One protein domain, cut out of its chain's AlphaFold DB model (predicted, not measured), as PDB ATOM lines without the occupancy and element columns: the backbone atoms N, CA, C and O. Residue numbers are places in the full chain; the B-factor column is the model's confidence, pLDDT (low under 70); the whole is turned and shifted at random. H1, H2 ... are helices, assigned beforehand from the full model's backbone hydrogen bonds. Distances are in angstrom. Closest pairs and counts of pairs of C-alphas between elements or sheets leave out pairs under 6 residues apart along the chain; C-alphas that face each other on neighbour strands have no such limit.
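Overview. This is residues 39 to 102 of the 136 residues of the protein "PIN domain nuclease" of Mesorhizobium sp. B2-3-4 (UniProt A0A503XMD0). The longest helix, H3, bridges two ends of an open, loosely joined arrangement: H2 packs on its first half at a steep tilt and H1 meets its beginning at a corner, while H4 folds back steeply from its other end to make a V. Residues 96 to 101 stick out. The printed part has 64 residues with four named helices, H1, H2, H3, H4 along the chain, no named strand, and the class all helix. It is only just compact, close to loose, with a radius of gyration of the C-alphas of 12.8 A and spans of 31 by 29 by 17 A.

Arrangement. Start at H3, residues 72 to 85, the hub. H4, residues 89 to 100, touches it with residues 90 to 95 alone, at a steep tilt of 56 degrees, opposite ways; the closest C-alphas, of Gly 84 and Ala 92, are 4.5 A apart. H2, residues 56 to 66, touches residues 72 to 78 of H3 alone, at a steep tilt of 62 degrees, the same way; the closest C-alphas, of Ile 62 and Ala 75, are 6.0 A apart. H1, residues 40 to 48, and H3 only just touch, only at their ends, with 3 pairs of C-alphas within 8 A; the closest, of Leu 48 and Ala 72, are 5.2 A apart, and the lines are about perpendicular at 79 degrees. H1 and H2 are apart, and H4 is apart from both. In H1, H2, H3 and H4 every O i to N i+4 pair is within hydrogen-bond range.

Along the chain. Find C-alpha 72 at (-80.990, -1.348, 51.553); from there H3 runs 19.9 A to C-alpha 85. H1 begins at C-alpha 40, (-85.235, -15.363, 43.998), and spans 12.4 A; H2 spans 15.2 A. H4 spans 15.8 A and ends at C-alpha 100, (-63.690, -13.327, 55.362).

Size, cuts and confidence. The C-alphas farthest apart, of Ala 56 and Lys 102, are 35.3 A apart. The printed part has no cut; the links H2 to H3 and H3 to H4 are tight, and H1 to H2 is short. The mean pLDDT of the printed part is 77.2, and 9 residues are under 70, among them 40 to 41 and 47 to 48.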
ATOM      1  N   ASN A  39     -85.815 -15.230  39.158       79.06
ATOM      2  CA  ASN A  39     -85.119 -15.968  40.219       79.06
ATOM      3  C   ASN A  39     -85.196 -15.219  41.551       79.06
ATOM      4  O   ASN A  39     -85.125 -13.993  41.569       79.06
ATOM      5  N   LEU A  40     -85.275 -15.957  42.660       67.31
ATOM      6  CA  LEU A  40     -85.235 -15.363  43.998       67.31
ATOM      7  C   LEU A  40     -83.996 -14.470  44.165       67.31
ATOM      8  O   LEU A  40     -84.114 -13.353  44.651       67.31
ATOM      9  N   SER A  41     -82.840 -14.920  43.670       69.50
ATOM     10  CA  SER A  41     -81.595 -14.142  43.665       69.50
ATOM     11  C   SER A  41     -81.712 -12.820  42.901       69.50
ATOM     12  O   SER A  41     -81.256 -11.794  43.391       69.50
ATOM     13  N   VAL A  42     -82.366 -12.823  41.736       76.38
ATOM     14  CA  VAL A  42     -82.633 -11.609  40.944       76.38
ATOM     15  C   VAL A  42     -83.594 -10.688  41.691       76.38
ATOM     16  O   VAL A  42     -83.374  -9.488  41.753       76.38
ATOM     17  N   ARG A  43     -84.636 -11.246  42.313       72.00
ATOM     18  CA  ARG A  43     -85.614 -10.468  43.078       72.00
ATOM     19  C   ARG A  43     -84.980  -9.790  44.294       72.00
ATOM     20  O   ARG A  43     -85.241  -8.617  44.526       72.00
ATOM     21  N   ILE A  44     -84.129 -10.507  45.031       67.88
ATOM     22  CA  ILE A  44     -83.371  -9.962  46.165       67.88
ATOM     23  C   ILE A  44     -82.413  -8.870  45.683       67.88
ATOM     24  O   ILE A  44     -82.421  -7.778  46.238       67.88
ATOM     25  N   ARG A  45     -81.647  -9.121  44.615       72.94
ATOM     26  CA  ARG A  45     -80.744  -8.122  44.028       72.94
ATOM     27  C   ARG A  45     -81.482  -6.843  43.631       72.94
ATOM     28  O   ARG A  45     -81.076  -5.771  44.052       72.94
ATOM     29  N   ASN A  46     -82.597  -6.958  42.909       75.88
ATOM     30  CA  ASN A  46     -83.391  -5.807  42.476       75.88
ATOM     31  C   ASN A  46     -83.913  -4.971  43.654       75.88
ATOM     32  O   ASN A  46     -84.044  -3.757  43.530       75.88
ATOM     33  N   ILE A  47     -84.236  -5.605  44.784       69.06
ATOM     34  CA  ILE A  47     -84.640  -4.899  46.006       69.06
ATOM     35  C   ILE A  47     -83.445  -4.147  46.609       69.06
ATOM     36  O   ILE A  47     -83.579  -2.990  46.997       69.06
ATOM     37  N   LEU A  48     -82.274  -4.784  46.668       69.25
ATOM     38  CA  LEU A  48     -81.064  -4.203  47.259       69.25
ATOM     39  C   LEU A  48     -80.472  -3.066  46.411       69.25
ATOM     40  O   LEU A  48     -79.990  -2.084  46.966       69.25
ATOM     41  N   GLU A  49     -80.559  -3.171  45.084       72.75
ATOM     42  CA  GLU A  49     -80.134  -2.144  44.119       72.75
ATOM     43  C   GLU A  49     -81.182  -1.028  43.932       72.75
ATOM     44  O   GLU A  49     -80.981  -0.112  43.141       72.75
ATOM     45  N   GLY A  50     -82.320  -1.096  44.637       69.44
ATOM     46  CA  GLY A  50     -83.372  -0.077  44.575       69.44
ATOM     47  C   GLY A  50     -84.229  -0.099  43.302       69.44
ATOM     48  O   GLY A  50     -85.081   0.769  43.131       69.44
ATOM     49  N   VAL A  51     -84.060  -1.097  42.427       77.06
ATOM     50  CA  VAL A  51     -84.879  -1.304  41.217       77.06
ATOM     51  C   VAL A  51     -86.330  -1.628  41.582       77.06
ATOM     52  O   VAL A  51     -87.264  -1.193  40.914       77.06
ATOM     53  N   THR A  52     -86.535  -2.420  42.636       75.19
ATOM     54  CA  THR A  52     -87.862  -2.690  43.202       75.19
ATOM     55  C   THR A  52     -87.995  -1.954  44.533       75.19
ATOM     56  O   THR A  52     -87.209  -2.232  45.440       75.19
ATOM     57  N   PRO A  53     -88.974  -1.044  44.690       72.56
ATOM     58  CA  PRO A  53     -89.130  -0.297  45.927       72.56
ATOM     59  C   PRO A  53     -89.535  -1.223  47.075       72.56
ATOM     60  O   PRO A  53     -90.374  -2.116  46.923       72.56
ATOM     61  N   LEU A  54     -88.946  -0.985  48.244       71.00
ATOM     62  CA  LEU A  54     -89.371  -1.625  49.481       71.00
ATOM     63  C   LEU A  54     -90.745  -1.089  49.916       71.00
ATOM     64  O   LEU A  54     -91.040   0.089  49.696       71.00
ATOM     65  N   PRO A  55     -91.573  -1.911  50.583       75.88
ATOM     66  CA  PRO A  55     -92.763  -1.425  51.275       75.88
ATOM     67  C   PRO A  55     -92.418  -0.272  52.228       75.88
ATOM     68  O   PRO A  55     -91.407  -0.341  52.931       75.88
ATOM     69  N   ALA A  56     -93.272   0.757  52.288       75.06
ATOM     70  CA  ALA A  56     -93.020   1.976  53.065       75.06
ATOM     71  C   ALA A  56     -92.674   1.692  54.537       75.06
ATOM     72  O   ALA A  56     -91.675   2.202  55.028       75.06
ATOM     73  N   ALA A  57     -93.400   0.778  55.192       73.88
ATOM     74  CA  ALA A  57     -93.132   0.388  56.580       73.88
ATOM     75  C   ALA A  57     -91.709  -0.176  56.791       73.88
ATOM     76  O   ALA A  57     -91.055   0.105  57.796       73.88
ATOM     77  N   ILE A  58     -91.199  -0.952  55.826       69.56
ATOM     78  CA  ILE A  58     -89.839  -1.509  55.887       69.56
ATOM     79  C   ILE A  58     -88.816  -0.403  55.623       69.56
ATOM     80  O   ILE A  58     -87.806  -0.329  56.317       69.56
ATOM     81  N   LYS A  59     -89.092   0.478  54.655       72.06
ATOM     82  CA  LYS A  59     -88.231   1.622  54.344       72.06
ATOM     83  C   LYS A  59     -88.090   2.563  55.545       72.06
ATOM     84  O   LYS A  59     -86.971   2.921  55.883       72.06
ATOM     85  N   GLU A  60     -89.183   2.905  56.220       77.44
ATOM     86  CA  GLU A  60     -89.167   3.726  57.441       77.44
ATOM     87  C   GLU A  60     -88.379   3.061  58.569       77.44
ATOM     88  O   GLU A  60     -87.558   3.705  59.214       77.44
ATOM     89  N   THR A  61     -88.567   1.754  58.774       74.62
ATOM     90  CA  THR A  61     -87.799   0.999  59.779       74.62
ATOM     91  C   THR A  61     -86.299   1.052  59.487       74.62
ATOM     92  O   THR A  61     -85.501   1.254  60.399       74.62
ATOM     93  N   ILE A  62     -85.912   0.910  58.216       69.88
ATOM     94  CA  ILE A  62     -84.520   1.025  57.772       69.88
ATOM     95  C   ILE A  62     -83.988   2.440  58.022       69.88
ATOM     96  O   ILE A  62     -82.960   2.587  58.673       69.88
ATOM     97  N   VAL A  63     -84.698   3.475  57.572       75.19
ATOM     98  CA  VAL A  63     -84.280   4.875  57.755       75.19
ATOM     99  C   VAL A  63     -84.113   5.210  59.239       75.19
ATOM    100  O   VAL A  63     -83.107   5.803  59.617       75.19
ATOM    101  N   ASN A  64     -85.028   4.756  60.097       78.94
ATOM    102  CA  ASN A  64     -84.934   4.958  61.544       78.94
ATOM    103  C   ASN A  64     -83.749   4.213  62.177       78.94
ATOM    104  O   ASN A  64     -83.174   4.692  63.152       78.94
ATOM    105  N   ALA A  65     -83.394   3.039  61.653       70.62
ATOM    106  CA  ALA A  65     -82.321   2.217  62.201       70.62
ATOM    107  C   ALA A  65     -80.923   2.655  61.736       70.62
ATOM    108  O   ALA A  65     -79.969   2.540  62.504       70.62
ATOM    109  N   VAL A  66     -80.780   3.105  60.484       70.50
ATOM    110  CA  VAL A  66     -79.462   3.316  59.854       70.50
ATOM    111  C   VAL A  66     -79.265   4.681  59.187       70.50
ATOM    112  O   VAL A  66     -78.146   4.985  58.770       70.50
ATOM    113  N   GLY A  67     -80.292   5.531  59.149       72.25
ATOM    114  CA  GLY A  67     -80.249   6.865  58.546       72.25
ATOM    115  C   GLY A  67     -80.717   6.898  57.088       72.25
ATOM    116  O   GLY A  67     -80.808   5.871  56.416       72.25
ATOM    117  N   GLU A  68     -81.033   8.101  56.605       72.62
ATOM    118  CA  GLU A  68     -81.695   8.343  55.311       72.62
ATOM    119  C   GLU A  68     -80.791   8.054  54.094       72.62
ATOM    120  O   GLU A  68     -81.282   7.658  53.037       72.62
ATOM    121  N   ASP A  69     -79.468   8.148  54.272       70.06
ATOM    122  CA  ASP A  69     -78.465   8.022  53.202       70.06
ATOM    123  C   ASP A  69     -77.955   6.585  52.968       70.06
ATOM    124  O   ASP A  69     -77.035   6.365  52.175       70.06
ATOM    125  N   ARG A  70     -78.486   5.583  53.680       67.56
ATOM    126  CA  ARG A  70     -77.981   4.200  53.606       67.56
ATOM    127  C   ARG A  70     -78.742   3.362  52.585       67.56
ATOM    128  O   ARG A  70     -79.968   3.406  52.501       67.56
ATOM    129  N   SER A  71     -78.006   2.543  51.828       72.00
ATOM    130  CA  SER A  71     -78.615   1.597  50.891       72.00
ATOM    131  C   SER A  71     -79.346   0.473  51.638       72.00
ATOM    132  O   SER A  71     -79.036   0.152  52.788       72.00
ATOM    133  N   ALA A  72     -80.300  -0.189  50.977       71.00
ATOM    134  CA  ALA A  72     -80.990  -1.348  51.553       71.00
ATOM    135  C   ALA A  72     -80.022  -2.495  51.912       71.00
ATOM    136  O   ALA A  72     -80.281  -3.258  52.843       71.00
ATOM    137  N   LEU A  73     -78.894  -2.598  51.199       73.19
ATOM    138  CA  LEU A  73     -77.822  -3.541  51.506       73.19
ATOM    139  C   LEU A  73     -77.114  -3.183  52.815       73.19
ATOM    140  O   LEU A  73     -76.941  -4.055  53.663       73.19
ATOM    141  N   ASP A  74     -76.762  -1.911  53.005       70.50
ATOM    142  CA  ASP A  74     -76.135  -1.441  54.246       70.50
ATOM    143  C   ASP A  74     -77.053  -1.692  55.444       70.50
ATOM    144  O   ASP A  74     -76.609  -2.178  56.482       70.50
ATOM    145  N   ALA A  75     -78.354  -1.441  55.277       76.69
ATOM    146  CA  ALA A  75     -79.352  -1.726  56.296       76.69
ATOM    147  C   ALA A  75     -79.411  -3.216  56.660       76.69
ATOM    148  O   ALA A  75     -79.440  -3.562  57.840       76.69
ATOM    149  N   LEU A  76     -79.382  -4.107  55.661       80.62
ATOM    150  CA  LEU A  76     -79.380  -5.554  55.879       80.62
ATOM    151  C   LEU A  76     -78.116  -6.013  56.618       80.62
ATOM    152  O   LEU A  76     -78.205  -6.826  57.537       80.62
ATOM    153  N   ILE A  77     -76.949  -5.481  56.243       80.12
ATOM    154  CA  ILE A  77     -75.674  -5.785  56.904       80.12
ATOM    155  C   ILE A  77     -75.709  -5.314  58.360       80.12
ATOM    156  O   ILE A  77     -75.323  -6.066  59.252       80.12
ATOM    157  N   ILE A  78     -76.217  -4.107  58.620       76.00
ATOM    158  CA  ILE A  78     -76.307  -3.554  59.976       76.00
ATOM    159  C   ILE A  78     -77.291  -4.355  60.839       76.00
ATOM    160  O   ILE A  78     -76.957  -4.711  61.967       76.00
ATOM    161  N   VAL A  79     -78.467  -4.713  60.312       83.12
ATOM    162  CA  VAL A  79     -79.418  -5.588  61.019       83.12
ATOM    163  C   VAL A  79     -78.793  -6.953  61.303       83.12
ATOM    164  O   VAL A  79     -78.890  -7.442  62.428       83.12
ATOM    165  N   GLY A  80     -78.110  -7.547  60.323       84.06
ATOM    166  CA  GLY A  80     -77.393  -8.806  60.509       84.06
ATOM    167  C   GLY A  80     -76.320  -8.713  61.598       84.06
ATOM    168  O   GLY A  80     -76.206  -9.615  62.424       84.06
ATOM    169  N   LEU A  81     -75.565  -7.610  61.648       74.38
ATOM    170  CA  LEU A  81     -74.565  -7.358  62.691       74.38
ATOM    171  C   LEU A  81     -75.218  -7.252  64.072       74.38
ATOM    172  O   LEU A  81     -74.743  -7.881  65.015       74.38
ATOM    173  N   LEU A  82     -76.323  -6.511  64.191       77.88
ATOM    174  CA  LEU A  82     -77.063  -6.371  65.445       77.88
ATOM    175  C   LEU A  82     -77.614  -7.715  65.936       77.88
ATOM    176  O   LEU A  82     -77.438  -8.046  67.107       77.88
ATOM    177  N   GLN A  83     -78.225  -8.512  65.056       85.94
ATOM    178  CA  GLN A  83     -78.717  -9.845  65.420       85.94
ATOM    179  C   GLN A  83     -77.564 -10.782  65.809       85.94
ATOM    180  O   GLN A  83     -77.653 -11.486  66.815       85.94
ATOM    181  N   GLY A  84     -76.439 -10.730  65.090       82.25
ATOM    182  CA  GLY A  84     -75.227 -11.463  65.454       82.25
ATOM    183  C   GLY A  84     -74.700 -11.094  66.847       82.25
ATOM    184  O   GLY A  84     -74.383 -11.984  67.636       82.25
ATOM    185  N   LEU A  85     -74.666  -9.799  67.187       73.62
ATOM    186  CA  LEU A  85     -74.267  -9.309  68.517       73.62
ATOM    187  C   LEU A  85     -75.246  -9.725  69.625       73.62
ATOM    188  O   LEU A  85     -74.827  -9.938  70.758       73.62
ATOM    189  N   GLN A  86     -76.532  -9.879  69.301       88.50
ATOM    190  CA  GLN A  86     -77.554 -10.403  70.214       88.50
ATOM    191  C   GLN A  86     -77.465 -11.927  70.419       88.50
ATOM    192  O   GLN A  86     -78.201 -12.478  71.235       88.50
ATOM    193  N   GLY A  87     -76.546 -12.610  69.728       86.38
ATOM    194  CA  GLY A  87     -76.282 -14.038  69.898       86.38
ATOM    195  C   GLY A  87     -76.888 -14.934  68.818       86.38
ATOM    196  O   GLY A  87     -76.750 -16.157  68.917       86.38
ATOM    197  N   GLU A  88     -77.498 -14.370  67.771       92.62
ATOM    198  CA  GLU A  88     -77.979 -15.142  66.621       92.62
ATOM    199  C   GLU A  88     -76.796 -15.634  65.775       92.62
ATOM    200  O   GLU A  88     -76.278 -14.954  64.882       92.62
ATOM    201  N   LYS A  89     -76.343 -16.855  66.077       91.56
ATOM    202  CA  LYS A  89     -75.117 -17.447  65.517       91.56
ATOM    203  C   LYS A  89     -75.144 -17.585  63.996       91.56
ATOM    204  O   LYS A  89     -74.088 -17.506  63.374       91.56
ATOM    205  N   GLU A  90     -76.322 -17.768  63.400       91.69
ATOM    206  CA  GLU A  90     -76.465 -17.893  61.945       91.69
ATOM    207  C   GLU A  90     -76.114 -16.586  61.225       91.69
ATOM    208  O   GLU A  90     -75.433 -16.623  60.204       91.69
ATOM    209  N   TRP A  91     -76.472 -15.427  61.788       88.25
ATOM    210  CA  TRP A  91     -76.075 -14.131  61.231       88.25
ATOM    211  C   TRP A  91     -74.586 -13.868  61.382       88.25
ATOM    212  O   TRP A  91     -73.938 -13.459  60.419       88.25
ATOM    213  N   ALA A  92     -74.025 -14.153  62.559       81.31
ATOM    214  CA  ALA A  92     -72.589 -14.020  62.783       81.31
ATOM    215  C   ALA A  92     -71.792 -14.902  61.806       81.31
ATOM    216  O   ALA A  92     -70.838 -14.439  61.183       81.31
ATOM    217  N   LYS A  93     -72.222 -16.155  61.615       88.38
ATOM    218  CA  LYS A  93     -71.621 -17.088  60.659       88.38
ATOM    219  C   LYS A  93     -71.771 -16.607  59.217       88.38
ATOM    220  O   LYS A  93     -70.780 -16.583  58.498       88.38
ATOM    221  N   LEU A  94     -72.974 -16.205  58.802       88.88
ATOM    222  CA  LEU A  94     -73.237 -15.680  57.458       88.88
ATOM    223  C   LEU A  94     -72.316 -14.493  57.144       88.88
ATOM    224  O   LEU A  94     -71.673 -14.473  56.097       88.88
ATOM    225  N   LEU A  95     -72.226 -13.526  58.059       82.50
ATOM    226  CA  LEU A  95     -71.396 -12.334  57.892       82.50
ATOM    227  C   LEU A  95     -69.902 -12.669  57.854       82.50
ATOM    228  O   LEU A  95     -69.187 -12.136  57.008       82.50
ATOM    229  N   LEU A  96     -69.432 -13.577  58.715       83.56
ATOM    230  CA  LEU A  96     -68.046 -14.047  58.692       83.56
ATOM    231  C   LEU A  96     -67.715 -14.762  57.377       83.56
ATOM    232  O   LEU A  96     -66.699 -14.452  56.762       83.56
ATOM    233  N   GLU A  97     -68.582 -15.665  56.914       87.19
ATOM    234  CA  GLU A  97     -68.360 -16.412  55.673       87.19
ATOM    235  C   GLU A  97     -68.368 -15.512  54.433       87.19
ATOM    236  O   GLU A  97     -67.602 -15.758  53.504       87.19
ATOM    237  N   GLN A  98     -69.215 -14.479  54.398       85.25
ATOM    238  CA  GLN A  98     -69.254 -13.535  53.276       85.25
ATOM    239  C   GLN A  98     -68.120 -12.502  53.332       85.25
ATOM    240  O   GLN A  98     -67.592 -12.135  52.287       85.25
ATOM    241  N   GLY A  99     -67.731 -12.038  54.525       77.00
ATOM    242  CA  GLY A  99     -66.693 -11.013  54.692       77.00
ATOM    243  C   GLY A  99     -65.262 -11.553  54.635       77.00
ATOM    244  O   GLY A  99     -64.388 -10.915  54.057       77.00
ATOM    245  N   TYR A 100     -65.025 -12.733  55.212       78.25
ATOM    246  CA  TYR A 100     -63.690 -13.327  55.362       78.25
ATOM    247  C   TYR A 100     -63.541 -14.678  54.649       78.25
ATOM    248  O   TYR A 100     -62.460 -15.268  54.657       78.25
ATOM    249  N   GLY A 101     -64.605 -15.165  54.006       79.38
ATOM    250  CA  GLY A 101     -64.638 -16.489  53.400       79.38
ATOM    251  C   GLY A 101     -64.957 -17.591  54.411       79.38
ATOM    252  O   GLY A 101     -65.007 -17.392  55.626       79.38
ATOM    253  N   LYS A 102     -65.185 -18.802  53.898       84.00
ATOM    254  CA  LYS A 102     -65.368 -19.981  54.752       84.00
ATOM    255  C   LYS A 102     -64.042 -20.350  55.402       84.00
ATOM    256  O   LYS A 102     -63.006 -20.318  54.741       84.00
TER     257      LYS A 102